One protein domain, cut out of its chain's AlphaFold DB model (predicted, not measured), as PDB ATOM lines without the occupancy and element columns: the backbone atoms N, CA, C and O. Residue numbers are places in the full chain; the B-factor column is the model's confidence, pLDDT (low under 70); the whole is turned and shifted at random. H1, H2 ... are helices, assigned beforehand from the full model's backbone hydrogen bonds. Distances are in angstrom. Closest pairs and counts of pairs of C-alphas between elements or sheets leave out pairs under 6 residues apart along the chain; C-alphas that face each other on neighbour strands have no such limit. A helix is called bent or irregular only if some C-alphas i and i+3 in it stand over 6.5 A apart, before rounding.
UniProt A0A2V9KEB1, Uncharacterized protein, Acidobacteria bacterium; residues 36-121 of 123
ATOM      1  N   ARG A  36      32.949  32.345 -36.862       49.66
ATOM      2  CA  ARG A  36      33.294  31.516 -38.022       49.66
ATOM      3  C   ARG A  36      33.722  30.187 -37.421       49.66
ATOM      4  O   ARG A  36      34.811  30.104 -36.862       49.66
ATOM      5  N   GLY A  37      32.820  29.206 -37.438       54.84
ATOM      6  CA  GLY A  37      33.159  27.842 -37.053       54.84
ATOM      7  C   GLY A  37      34.444  27.432 -37.767       54.84
ATOM      8  O   GLY A  37      34.704  27.891 -38.885       54.84
ATOM      9  N   PHE A  38      35.269  26.637 -37.095       60.75
ATOM     10  CA  PHE A  38      36.473  26.079 -37.692       60.75
ATOM     11  C   PHE A  38      36.090  25.387 -39.009       60.75
ATOM     12  O   PHE A  38      35.421  24.359 -39.001       60.75
ATOM     13  N   SER A  39      36.435  25.997 -40.146       76.25
ATOM     14  CA  SER A  39      36.266  25.370 -41.457       76.25
ATOM     15  C   SER A  39      37.564  24.658 -41.772       76.25
ATOM     16  O   SER A  39      38.590  25.304 -42.015       76.25
ATOM     17  N   LYS A  40      37.502  23.326 -41.767       78.56
ATOM     18  CA  LYS A  40      38.612  22.451 -42.150       78.56
ATOM     19  C   LYS A  40      39.196  22.861 -43.494       78.56
ATOM     20  O   LYS A  40      40.405  23.006 -43.627       78.56
ATOM     21  N   GLU A  41      38.341  23.173 -44.457       84.00
ATOM     22  CA  GLU A  41      38.722  23.571 -45.811       84.00
ATOM     23  C   GLU A  41      39.468  24.906 -45.825       84.00
ATOM     24  O   GLU A  41      40.382  25.099 -46.628       84.00
ATOM     25  N   HIS A  42      39.099  25.841 -44.945       84.75
ATOM     26  CA  HIS A  42      39.807  27.110 -44.815       84.75
ATOM     27  C   HIS A  42      41.209  26.902 -44.238       84.75
ATOM     28  O   HIS A  42      42.174  27.471 -44.743       84.75
ATOM     29  N   VAL A  43      41.322  26.054 -43.216       84.94
ATOM     30  CA  VAL A  43      42.586  25.739 -42.538       84.94
ATOM     31  C   VAL A  43      43.525  24.997 -43.475       84.94
ATOM     32  O   VAL A  43      44.675  25.397 -43.629       84.94
ATOM     33  N   VAL A  44      43.029  23.978 -44.176       88.44
ATOM     34  CA  VAL A  44      43.825  23.228 -45.147       88.44
ATOM     35  C   VAL A  44      44.279  24.120 -46.298       88.44
ATOM     36  O   VAL A  44      45.445  24.079 -46.675       88.44
ATOM     37  N   ARG A  45      43.396  24.970 -46.840       87.88
ATOM     38  CA  ARG A  45      43.763  25.907 -47.913       87.88
ATOM     39  C   ARG A  45      44.827  26.899 -47.458       87.88
ATOM     40  O   ARG A  45      45.755  27.171 -48.214       87.88
ATOM     41  N   HIS A  46      44.689  27.425 -46.244       87.69
ATOM     42  CA  HIS A  46      45.658  28.341 -45.662       87.69
ATOM     43  C   HIS A  46      47.015  27.654 -45.466       87.69
ATOM     44  O   HIS A  46      48.012  28.132 -45.993       87.69
ATOM     45  N   LEU A  47      47.052  26.478 -44.831       86.06
ATOM     46  CA  LEU A  47      48.292  25.727 -44.610       86.06
ATOM     47  C   LEU A  47      48.943  25.261 -45.916       86.06
ATOM     48  O   LEU A  47      50.162  25.320 -46.042       86.06
ATOM     49  N   LYS A  48      48.150  24.862 -46.916       87.69
ATOM     50  CA  LYS A  48      48.655  24.544 -48.256       87.69
ATOM     51  C   LYS A  48      49.372  25.737 -48.882       87.69
ATOM     52  O   LYS A  48      50.438  25.554 -49.460       87.69
ATOM     53  N   HIS A  49      48.783  26.928 -48.778       87.50
ATOM     54  CA  HIS A  49      49.350  28.146 -49.347       87.50
ATOM     55  C   HIS A  49      50.613  28.597 -48.608       87.50
ATOM     56  O   HIS A  49      51.640  28.802 -49.244       87.50
ATOM     57  N   GLU A  50      50.551  28.692 -47.279       89.12
ATOM     58  CA  GLU A  50      51.648  29.205 -46.447       89.12
ATOM     59  C   GLU A  50      52.849  28.252 -46.390       89.12
ATOM     60  O   GLU A  50      53.994  28.693 -46.354       89.12
ATOM     61  N   LEU A  51      52.604  26.936 -46.387       89.06
ATOM     62  CA  LEU A  51      53.656  25.920 -46.252       89.06
ATOM     63  C   LEU A  51      54.034  25.258 -47.583       89.06
ATOM     64  O   LEU A  51      54.918  24.405 -47.606       89.06
ATOM     65  N   GLY A  52      53.359  25.610 -48.682       89.94
ATOM     66  CA  GLY A  52      53.605  25.019 -50.000       89.94
ATOM     67  C   GLY A  52      53.362  23.507 -50.041       89.94
ATOM     68  O   GLY A  52      54.159  22.771 -50.618       89.94
ATOM     69  N   LEU A  53      52.291  23.027 -49.398       90.12
ATOM     70  CA  LEU A  53      52.024  21.589 -49.280       90.12
ATOM     71  C   LEU A  53      51.700  20.955 -50.642       90.12
ATOM     72  O   LEU A  53      50.881  21.468 -51.410       90.12
ATOM     73  N   SER A  54      52.289  19.788 -50.903       90.81
ATOM     74  CA  SER A  54      51.938  18.926 -52.039       90.81
ATOM     75  C   SER A  54      50.566  18.263 -51.850       90.81
ATOM     76  O   SER A  54      50.082  18.130 -50.727       90.81
ATOM     77  N   GLU A  55      49.931  17.798 -52.932       91.50
ATOM     78  CA  GLU A  55      48.615  17.136 -52.838       91.50
ATOM     79  C   GLU A  55      48.593  15.912 -51.898       91.50
ATOM     80  O   GLU A  55      47.648  15.793 -51.116       91.50
ATOM     81  N   PRO A  56      49.621  15.037 -51.865       92.62
ATOM     82  CA  PRO A  56      49.673  13.954 -50.881       92.62
ATOM     83  C   PRO A  56      49.722  14.459 -49.430       92.62
ATOM     84  O   PRO A  56      49.051  13.903 -48.565       92.62
ATOM     85  N   GLN A  57      50.458  15.542 -49.157       83.94
ATOM     86  CA  GLN A  57      50.522  16.146 -47.817       83.94
ATOM     87  C   GLN A  57      49.195  16.800 -47.424       83.94
ATOM     88  O   GLN A  57      48.788  16.735 -46.267       83.94
ATOM     89  N   VAL A  58      48.496  17.405 -48.385       91.06
ATOM     90  CA  VAL A  58      47.145  17.938 -48.183       91.06
ATOM     91  C   VAL A  58      46.177  16.815 -47.825       91.06
ATOM     92  O   VAL A  58      45.355  16.993 -46.928       91.06
ATOM     93  N   HIS A  59      46.272  15.654 -48.474       91.88
ATOM     94  CA  HIS A  59      45.439  14.503 -48.130       91.88
ATOM     95  C   HIS A  59      45.710  14.011 -46.703       91.88
ATOM     96  O   HIS A  59      44.763  13.875 -45.930       91.88
ATOM     97  N   GLN A  60      46.981  13.848 -46.327       88.62
ATOM     98  CA  GLN A  60      47.371  13.467 -44.962       88.62
ATOM     99  C   GLN A  60      46.893  14.485 -43.918       88.62
ATOM    100  O   GLN A  60      46.440  14.112 -42.840       88.62
ATOM    101  N   LEU A  61      46.947  15.781 -44.238       88.12
ATOM    102  CA  LEU A  61      46.445  16.830 -43.356       88.12
ATOM    103  C   LEU A  61      44.932  16.704 -43.116       88.12
ATOM    104  O   LEU A  61      44.493  16.894 -41.985       88.12
ATOM    105  N   HIS A  62      44.140  16.363 -44.138       89.50
ATOM    106  CA  HIS A  62      42.708  16.109 -43.948       89.50
ATOM    107  C   HIS A  62      42.466  14.929 -43.004       89.50
ATOM    108  O   HIS A  62      41.688  15.069 -42.066       89.50
ATOM    109  N   GLU A  63      43.173  13.811 -43.196       92.50
ATOM    110  CA  GLU A  63      43.026  12.622 -42.346       92.50
ATOM    111  C   GLU A  63      43.350  12.923 -40.877       92.50
ATOM    112  O   GLU A  63      42.590  12.547 -39.985       92.50
ATOM    113  N   ILE A  64      44.427  13.676 -40.621       88.12
ATOM    114  CA  ILE A  64      44.807  14.105 -39.268       88.12
ATOM    115  C   ILE A  64      43.708  14.978 -38.649       88.12
ATOM    116  O   ILE A  64      43.320  14.773 -37.497       88.12
ATOM    117  N   LEU A  65      43.183  15.957 -39.391       88.44
ATOM    118  CA  LEU A  65      42.119  16.828 -38.885       88.44
ATOM    119  C   LEU A  65      40.811  16.055 -38.636       88.44
ATOM    120  O   LEU A  65      40.093  16.357 -37.685       88.44
ATOM    121  N   ASP A  66      40.485  15.055 -39.454       88.75
ATOM    122  CA  ASP A  66      39.320  14.184 -39.258       88.75
ATOM    123  C   ASP A  66      39.451  13.299 -38.019       88.75
ATOM    124  O   ASP A  66      38.530  13.242 -37.196       88.75
ATOM    125  N   GLU A  67      40.609  12.670 -37.836       90.38
ATOM    126  CA  GLU A  67      40.892  11.840 -36.670       90.38
ATOM    127  C   GLU A  67      40.760  12.643 -35.367       90.38
ATOM    128  O   GLU A  67      40.098  12.215 -34.412       90.38
ATOM    129  N   PHE A  68      41.381  13.824 -35.316       87.62
ATOM    130  CA  PHE A  68      41.389  14.642 -34.109       87.62
ATOM    131  C   PHE A  68      40.041  15.305 -33.832       87.62
ATOM    132  O   PHE A  68      39.656  15.375 -32.664       87.62
ATOM    133  N   ASP A  69      39.274  15.693 -34.851       84.62
ATOM    134  CA  ASP A  69      37.894  16.152 -34.656       84.62
ATOM    135  C   ASP A  69      37.037  15.081 -33.971       84.62
ATOM    136  O   ASP A  69      36.301  15.379 -33.025       84.62
ATOM    137  N   GLY A  70      37.175  13.815 -34.382       85.12
ATOM    138  CA  GLY A  70      36.503  12.690 -33.734       85.12
ATOM    139  C   GLY A  70      36.911  12.528 -32.266       85.12
ATOM    140  O   GLY A  70      36.053  12.368 -31.391       85.12
ATOM    141  N   LYS A  71      38.215  12.634 -31.973       88.00
ATOM    142  CA  LYS A  71      38.744  12.566 -30.599       88.00
ATOM    143  C   LYS A  71      38.238  13.717 -29.730       88.00
ATOM    144  O   LYS A  71      37.788  13.473 -28.610       88.00
ATOM    145  N   PHE A  72      38.256  14.950 -30.236       83.69
ATOM    146  CA  PHE A  72      37.749  16.116 -29.514       83.69
ATOM    147  C   PHE A  72      36.245  16.020 -29.263       83.69
ATOM    148  O   PHE A  72      35.803  16.281 -28.145       83.69
ATOM    149  N   ALA A  73      35.458  15.586 -30.251       83.31
ATOM    150  CA  ALA A  73      34.026  15.360 -30.075       83.31
ATOM    151  C   ALA A  73      33.746  14.273 -29.022       83.31
ATOM    152  O   ALA A  73      32.850  14.428 -28.190       83.31
ATOM    153  N   GLY A  74      34.530  13.191 -29.023       86.31
ATOM    154  CA  GLY A  74      34.462  12.139 -28.011       86.31
ATOM    155  C   GLY A  74      34.751  12.664 -26.604       86.31
ATOM    156  O   GLY A  74      33.949  12.452 -25.695       86.31
ATOM    157  N   LEU A  75      35.846  13.411 -26.439       89.69
ATOM    158  CA  LEU A  75      36.214  14.026 -25.163       89.69
ATOM    159  C   LEU A  75      35.148  15.018 -24.686       89.69
ATOM    160  O   LEU A  75      34.736  14.973 -23.530       89.69
ATOM    161  N   HIS A  76      34.643  15.874 -25.578       83.88
ATOM    162  CA  HIS A  76      33.580  16.816 -25.240       83.88
ATOM    163  C   HIS A  76      32.350  16.088 -24.690       83.88
ATOM    164  O   HIS A  76      31.826  16.484 -23.653       83.88
ATOM    165  N   ARG A  77      31.895  15.001 -25.330       85.75
ATOM    166  CA  ARG A  77      30.737  14.221 -24.851       85.75
ATOM    167  C   ARG A  77      30.957  13.611 -23.465       85.75
ATOM    168  O   ARG A  77      30.001  13.479 -22.711       85.75
ATOM    169  N   GLN A  78      32.192  13.249 -23.122       89.00
ATOM    170  CA  GLN A  78      32.521  12.698 -21.803       89.00
ATOM    171  C   GLN A  78      32.521  13.766 -20.701       89.00
ATOM    172  O   GLN A  78      32.152  13.482 -19.560       89.00
ATOM    173  N   VAL A  79      32.936  14.994 -21.024       89.00
ATOM    174  CA  VAL A  79      33.109  16.069 -20.033       89.00
ATOM    175  C   VAL A  79      31.890  17.005 -19.955       89.00
ATOM    176  O   VAL A  79      31.623  17.574 -18.899       89.00
ATOM    177  N   GLU A  80      31.083  17.125 -21.015       88.12
ATOM    178  CA  GLU A  80      29.857  17.948 -21.049       88.12
ATOM    179  C   GLU A  80      28.893  17.687 -19.870       88.12
ATOM    180  O   GLU A  80      28.410  18.663 -19.280       88.12
ATOM    181  N   PRO A  81      28.637  16.430 -19.446       91.19
ATOM    182  CA  PRO A  81      27.790  16.161 -18.284       91.19
ATOM    183  C   PRO A  81      28.362  16.744 -16.987       91.19
ATOM    184  O   PRO A  81      27.615  17.266 -16.163       91.19
ATOM    185  N   GLN A  82      29.688  16.713 -16.824       90.69
ATOM    186  CA  GLN A  82      30.366  17.217 -15.626       90.69
ATOM    187  C   GLN A  82      30.252  18.742 -15.532       90.69
ATOM    188  O   GLN A  82      29.933  19.284 -14.474       90.69
ATOM    189  N   PHE A  83      30.428  19.443 -16.657       88.31
ATOM    190  CA  PHE A  83      30.195  20.887 -16.718       88.31
ATOM    191  C   PHE A  83      28.738  21.250 -16.435       88.31
ATOM    192  O   PHE A  83      28.474  22.213 -15.716       88.31
ATOM    193  N   THR A  84      27.794  20.476 -16.975       89.88
ATOM    194  CA  THR A  84      26.360  20.708 -16.757       89.88
ATOM    195  C   THR A  84      26.005  20.567 -15.278       89.88
ATOM    196  O   THR A  84      25.372  21.461 -14.718       89.88
ATOM    197  N   ALA A  85      26.498  19.516 -14.618       93.06
ATOM    198  CA  ALA A  85      26.295  19.307 -13.186       93.06
ATOM    199  C   ALA A  85      26.860  20.465 -12.343       93.06
ATOM    200  O   ALA A  85      26.179  20.982 -11.456       93.06
ATOM    201  N   LEU A  86      28.069  20.942 -12.664       94.38
ATOM    202  CA  LEU A  86      28.686  22.071 -11.963       94.38
ATOM    203  C   LEU A  86      27.907  23.382 -12.170       94.38
ATOM    204  O   LEU A  86      27.768  24.195 -11.251       94.38
ATOM    205  N   GLU A  87      27.376  23.608 -13.373       92.25
ATOM    206  CA  GLU A  87      26.519  24.762 -13.632       92.25
ATOM    207  C   GLU A  87      25.227  24.723 -12.812       92.25
ATOM    208  O   GLU A  87      24.801  25.771 -12.316       92.25
ATOM    209  N   GLU A  88      24.597  23.554 -12.684       94.56
ATOM    210  CA  GLU A  88      23.391  23.365 -11.878       94.56
ATOM    211  C   GLU A  88      23.665  23.588 -10.394       94.56
ATOM    212  O   GLU A  88      22.935  24.349  -9.751       94.56
ATOM    213  N   GLU A  89      24.753  23.022  -9.864       96.38
ATOM    214  CA  GLU A  89      25.167  23.237  -8.476       96.38
ATOM    215  C   GLU A  89      25.365  24.730  -8.190       96.38
ATOM    216  O   GLU A  89      24.802  25.273  -7.234       96.38
ATOM    217  N   ARG A  90      26.099  25.430  -9.063       95.88
ATOM    218  CA  ARG A  90      26.303  26.879  -8.953       95.88
ATOM    219  C   ARG A  90      24.972  27.632  -8.933       95.88
ATOM    220  O   ARG A  90      24.788  28.519  -8.102       95.88
ATOM    221  N   ARG A  91      24.037  27.302  -9.830       95.62
ATOM    222  CA  ARG A  91      22.715  27.956  -9.879       95.62
ATOM    223  C   ARG A  91      21.911  27.688  -8.609       95.62
ATOM    224  O   ARG A  91      21.247  28.598  -8.125       95.62
ATOM    225  N   ASN A  92      21.984  26.480  -8.057       96.44
ATOM    226  CA  ASN A  92      21.310  26.132  -6.807       96.44
ATOM    227  C   ASN A  92      21.873  26.917  -5.622       96.44
ATOM    228  O   ASN A  92      21.100  27.508  -4.872       96.44
ATOM    229  N   ARG A  93      23.201  27.019  -5.505       97.12
ATOM    230  CA  ARG A  93      23.846  27.851  -4.478       97.12
ATOM    231  C   ARG A  93      23.477  29.326  -4.605       97.12
ATOM    232  O   ARG A  93      23.211  29.975  -3.601       97.12
ATOM    233  N   ILE A  94      23.396  29.851  -5.830       95.88
ATOM    234  CA  ILE A  94      22.923  31.222  -6.057       95.88
ATOM    235  C   ILE A  94      21.476  31.374  -5.573       95.88
ATOM    236  O   ILE A  94      21.181  32.318  -4.855       95.88
ATOM    237  N   ARG A  95      20.570  30.440  -5.888       96.25
ATOM    238  CA  ARG A  95      19.168  30.516  -5.429       96.25
ATOM    239  C   ARG A  95      19.034  30.554  -3.906       96.25
ATOM    240  O   ARG A  95      18.129  31.213  -3.415       96.25
ATOM    241  N   GLN A  96      19.924  29.887  -3.173       96.75
ATOM    242  CA  GLN A  96      19.883  29.837  -1.707       96.75
ATOM    243  C   GLN A  96      20.164  31.186  -1.029       96.75
ATOM    244  O   GLN A  96      19.730  31.384   0.102       96.75
ATOM    245  N   ILE A  97      20.870  32.107  -1.695       97.06
ATOM    246  CA  ILE A  97      21.191  33.436  -1.141       97.06
ATOM    247  C   ILE A  97      20.215  34.534  -1.589       97.06
ATOM    248  O   ILE A  97      20.380  35.692  -1.213       97.06
ATOM    249  N   LEU A  98      19.228  34.195  -2.424       96.38
ATOM    250  CA  LEU A  98      18.270  35.140  -2.996       96.38
ATOM    251  C   LEU A  98      16.938  35.094  -2.246       96.38
ATOM    252  O   LEU A  98      16.499  34.045  -1.779       96.38
ATOM    253  N   ASN A  99      16.255  36.235  -2.187       97.38
ATOM    254  CA  ASN A  99      14.869  36.276  -1.727       97.38
ATOM    255  C   ASN A  99      13.903  35.735  -2.815       97.38
ATOM    256  O   ASN A  99      14.298  35.600  -3.978       97.38
ATOM    257  N   PRO A 100      12.631  35.436  -2.488       95.44
ATOM    258  CA  PRO A 100      11.701  34.817  -3.441       95.44
ATOM    259  C   PRO A 100      11.492  35.603  -4.748       95.44
ATOM    260  O   PRO A 100      11.436  35.008  -5.824       95.44
ATOM    261  N   GLU A 101      11.431  36.936  -4.680       95.69
ATOM    262  CA  GLU A 101      11.279  37.798  -5.861       95.69
ATOM    263  C   GLU A 101      12.526  37.743  -6.762       95.69
ATOM    264  O   GLU A 101      12.441  37.608  -7.986       95.69
ATOM    265  N   GLN A 102      13.711  37.769  -6.151       95.31
ATOM    266  CA  GLN A 102      14.988  37.640  -6.844       95.31
ATOM    267  C   GLN A 102      15.164  36.253  -7.472       95.31
ATOM    268  O   GLN A 102      15.708  36.159  -8.572       95.31
ATOM    269  N   VAL A 103      14.684  35.185  -6.823       96.31
ATOM    270  CA  VAL A 103      14.697  33.822  -7.380       96.31
ATOM    271  C   VAL A 103      13.858  33.745  -8.655       96.31
ATOM    272  O   VAL A 103      14.320  33.176  -9.645       96.31
ATOM    273  N   ALA A 104      12.662  34.344  -8.664       95.12
ATOM    274  CA  ALA A 104      11.814  34.384  -9.854       95.12
ATOM    275  C   ALA A 104      12.537  35.075 -11.024       95.12
ATOM    276  O   ALA A 104      12.693  34.485 -12.096       95.12
ATOM    277  N   LYS A 105      13.103  36.264 -10.777       96.00
ATOM    278  CA  LYS A 105      13.888  37.003 -11.777       96.00
ATOM    279  C   LYS A 105      15.125  36.230 -12.246       96.00
ATOM    280  O   LYS A 105      15.452  36.239 -13.432       96.00
ATOM    281  N   PHE A 106      15.825  35.554 -11.337       95.94
ATOM    282  CA  PHE A 106      16.997  34.748 -11.671       95.94
ATOM    283  C   PHE A 106      16.639  33.565 -12.578       95.94
ATOM    284  O   PHE A 106      17.351  33.301 -13.545       95.94
ATOM    285  N   ASN A 107      15.522  32.885 -12.324       95.00
ATOM    286  CA  ASN A 107      15.074  31.777 -13.164       95.00
ATOM    287  C   ASN A 107      14.728  32.237 -14.591       95.00
ATOM    288  O   ASN A 107      15.092  31.556 -15.552       95.00
ATOM    289  N   ASP A 108      14.119  33.415 -14.748       95.62
ATOM    290  CA  ASP A 108      13.862  33.998 -16.069       95.62
ATOM    291  C   ASP A 108      15.159  34.330 -16.822       95.62
ATOM    292  O   ASP A 108      15.276  34.051 -18.021       95.62
ATOM    293  N   LEU A 109      16.165  34.869 -16.121       94.69
ATOM    294  CA  LEU A 109      17.489  35.124 -16.698       94.69
ATOM    295  C   LEU A 109      18.158  33.827 -17.164       94.69
ATOM    296  O   LEU A 109      18.661  33.767 -18.288       94.69
ATOM    297  N   VAL A 110      18.119  32.780 -16.333       93.56
ATOM    298  CA  VAL A 110      18.671  31.460 -16.665       93.56
ATOM    299  C   VAL A 110      18.001  30.884 -17.911       93.56
ATOM    300  O   VAL A 110      18.707  30.471 -18.834       93.56
ATOM    301  N   ARG A 111      16.665  30.933 -18.000       92.75
ATOM    302  CA  ARG A 111      15.921  30.489 -19.191       92.75
ATOM    303  C   ARG A 111      16.360  31.251 -20.443       92.75
ATOM    304  O   ARG A 111      16.663  30.643 -21.469       92.75
ATOM    305  N   GLY A 112      16.498  32.575 -20.346       91.75
ATOM    306  CA  GLY A 112      16.968  33.407 -21.454       91.75
ATOM    307  C   GLY A 112      18.408  33.109 -21.897       91.75
ATOM    308  O   GLY A 112      18.752  33.318 -23.065       91.75
ATOM    309  N   TRP A 113      19.275  32.627 -21.002       88.62
ATOM    310  CA  TRP A 113      20.621  32.166 -21.361       88.62
ATOM    311  C   TRP A 113      20.602  30.791 -22.029       88.62
ATOM    312  O   TRP A 113      21.334  30.572 -22.995       88.62
ATOM    313  N   GLU A 114      19.764  29.870 -21.556       87.31
ATOM    314  CA  GLU A 114      19.619  28.536 -22.148       87.31
ATOM    315  C   GLU A 114      19.059  28.591 -23.566       87.31
ATOM    316  O   GLU A 114      19.600  27.948 -24.465       87.31
ATOM    317  N   GLU A 115      18.034  29.406 -23.802       88.56
ATOM    318  CA  GLU A 115      17.483  29.622 -25.142       88.56
ATOM    319  C   GLU A 115      18.530  30.206 -26.095       88.56
ATOM    320  O   GLU A 115      18.660  29.760 -27.237       88.56
ATOM    321  N   ARG A 116      19.329  31.170 -25.619       84.06
ATOM    322  CA  ARG A 116      20.435  31.734 -26.401       84.06
ATOM    323  C   ARG A 116      21.534  30.716 -26.682       84.06
ATOM    324  O   ARG A 116      22.102  30.758 -27.770       84.06
ATOM    325  N   ARG A 117      21.829  29.800 -25.753       79.31
ATOM    326  CA  ARG A 117      22.785  28.705 -25.987       79.31
ATOM    327  C   ARG A 117      22.254  27.677 -26.980       79.31
ATOM    328  O   ARG A 117      22.990  27.287 -27.877       79.31
ATOM    329  N   LYS A 118      20.976  27.296 -26.887       79.38
ATOM    330  CA  LYS A 118      20.336  26.380 -27.850       79.38
ATOM    331  C   LYS A 118      20.341  26.942 -29.273       79.38
ATOM    332  O   LYS A 118      20.533  26.184 -30.211       79.38
ATOM    333  N   LYS A 119      20.188  28.261 -29.430       78.12
ATOM    334  CA  LYS A 119      20.274  28.945 -30.735       78.12
ATOM    335  C   LYS A 119      21.700  29.041 -31.298       78.12
ATOM    336  O   LYS A 119      21.845  29.248 -32.495       78.12
ATOM    337  N   GLN A 120      22.726  28.926 -30.453       65.38
ATOM    338  CA  GLN A 120      24.138  29.038 -30.841       65.38
ATOM    339  C   GLN A 120      24.842  27.691 -31.025       65.38
ATOM    340  O   GLN A 120      25.910  27.676 -31.629       65.38
ATOM    341  N   LYS A 121      24.287  26.570 -30.537       58.03
ATOM    342  CA  LYS A 121      24.794  25.243 -30.915       58.03
ATOM    343  C   LYS A 121      24.524  25.055 -32.420       58.03
ATOM    344  O   LYS A 121      23.348  25.040 -32.795       58.03
TER     345      LYS A 121
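What this domain is: This is residues 36 to 121 of the 123 residues of an uncharacterized protein of Acidobacteria bacterium (UniProt A0A2V9KEB1). One long bent helix, H2, makes a bow; at its two ends the shorter H1 and the longer H3 fold back towards each other, leaving a loose, open frame with few contacts. The printed part has 86 residues with three named helices, H1, H2, H3, and no named strand: all helix. It is extended, radius of gyration of the C-alphas 21.2 A, a rod spanning 65 by 23 by 17 A.

Where its parts are: H2, residues 55 to 96, was assigned as one helix by its hydrogen bonds but is bent: C-alphas 78 and 81 are 6.8 A apart. Its arms are H2a, residues 55 to 78, 35.2 A, and H2b, residues 81 to 96, 22.9 A. H1, residues 40 to 51, begins at C-alpha 40 (38.612, 22.451, -42.150). H3, residues 100 to 120, 30.6 A, ends at C-alpha 120 (24.138, 29.038, -30.841).

How they stand to each other: H2a and H2b stand at a steep tilt of 42 degrees. H1 and H2a form a helical hairpin: H2a touches H1 with residues 58 to 65 alone, closest C-alphas Lys 48 and Val 58, 6.8 A, opposite ways at a steep tilt of 44 degrees. H2b and H3 are close but not clearly touching, closest C-alphas Arg 95 and Val 103, 5.9 A, opposite ways at a shallow tilt of 23 degrees. H1 and H3 are apart. In H1, H2a, H2b and H3 every O i to N i+4 pair is within hydrogen-bond range.

The domain as a whole: The C-alphas farthest apart, Ser 54 and Pro 100, are 65.1 A apart. The printed part has no cut, and both links are tight. Residues 36 to 38 and 120 to 121 have pLDDT under 70.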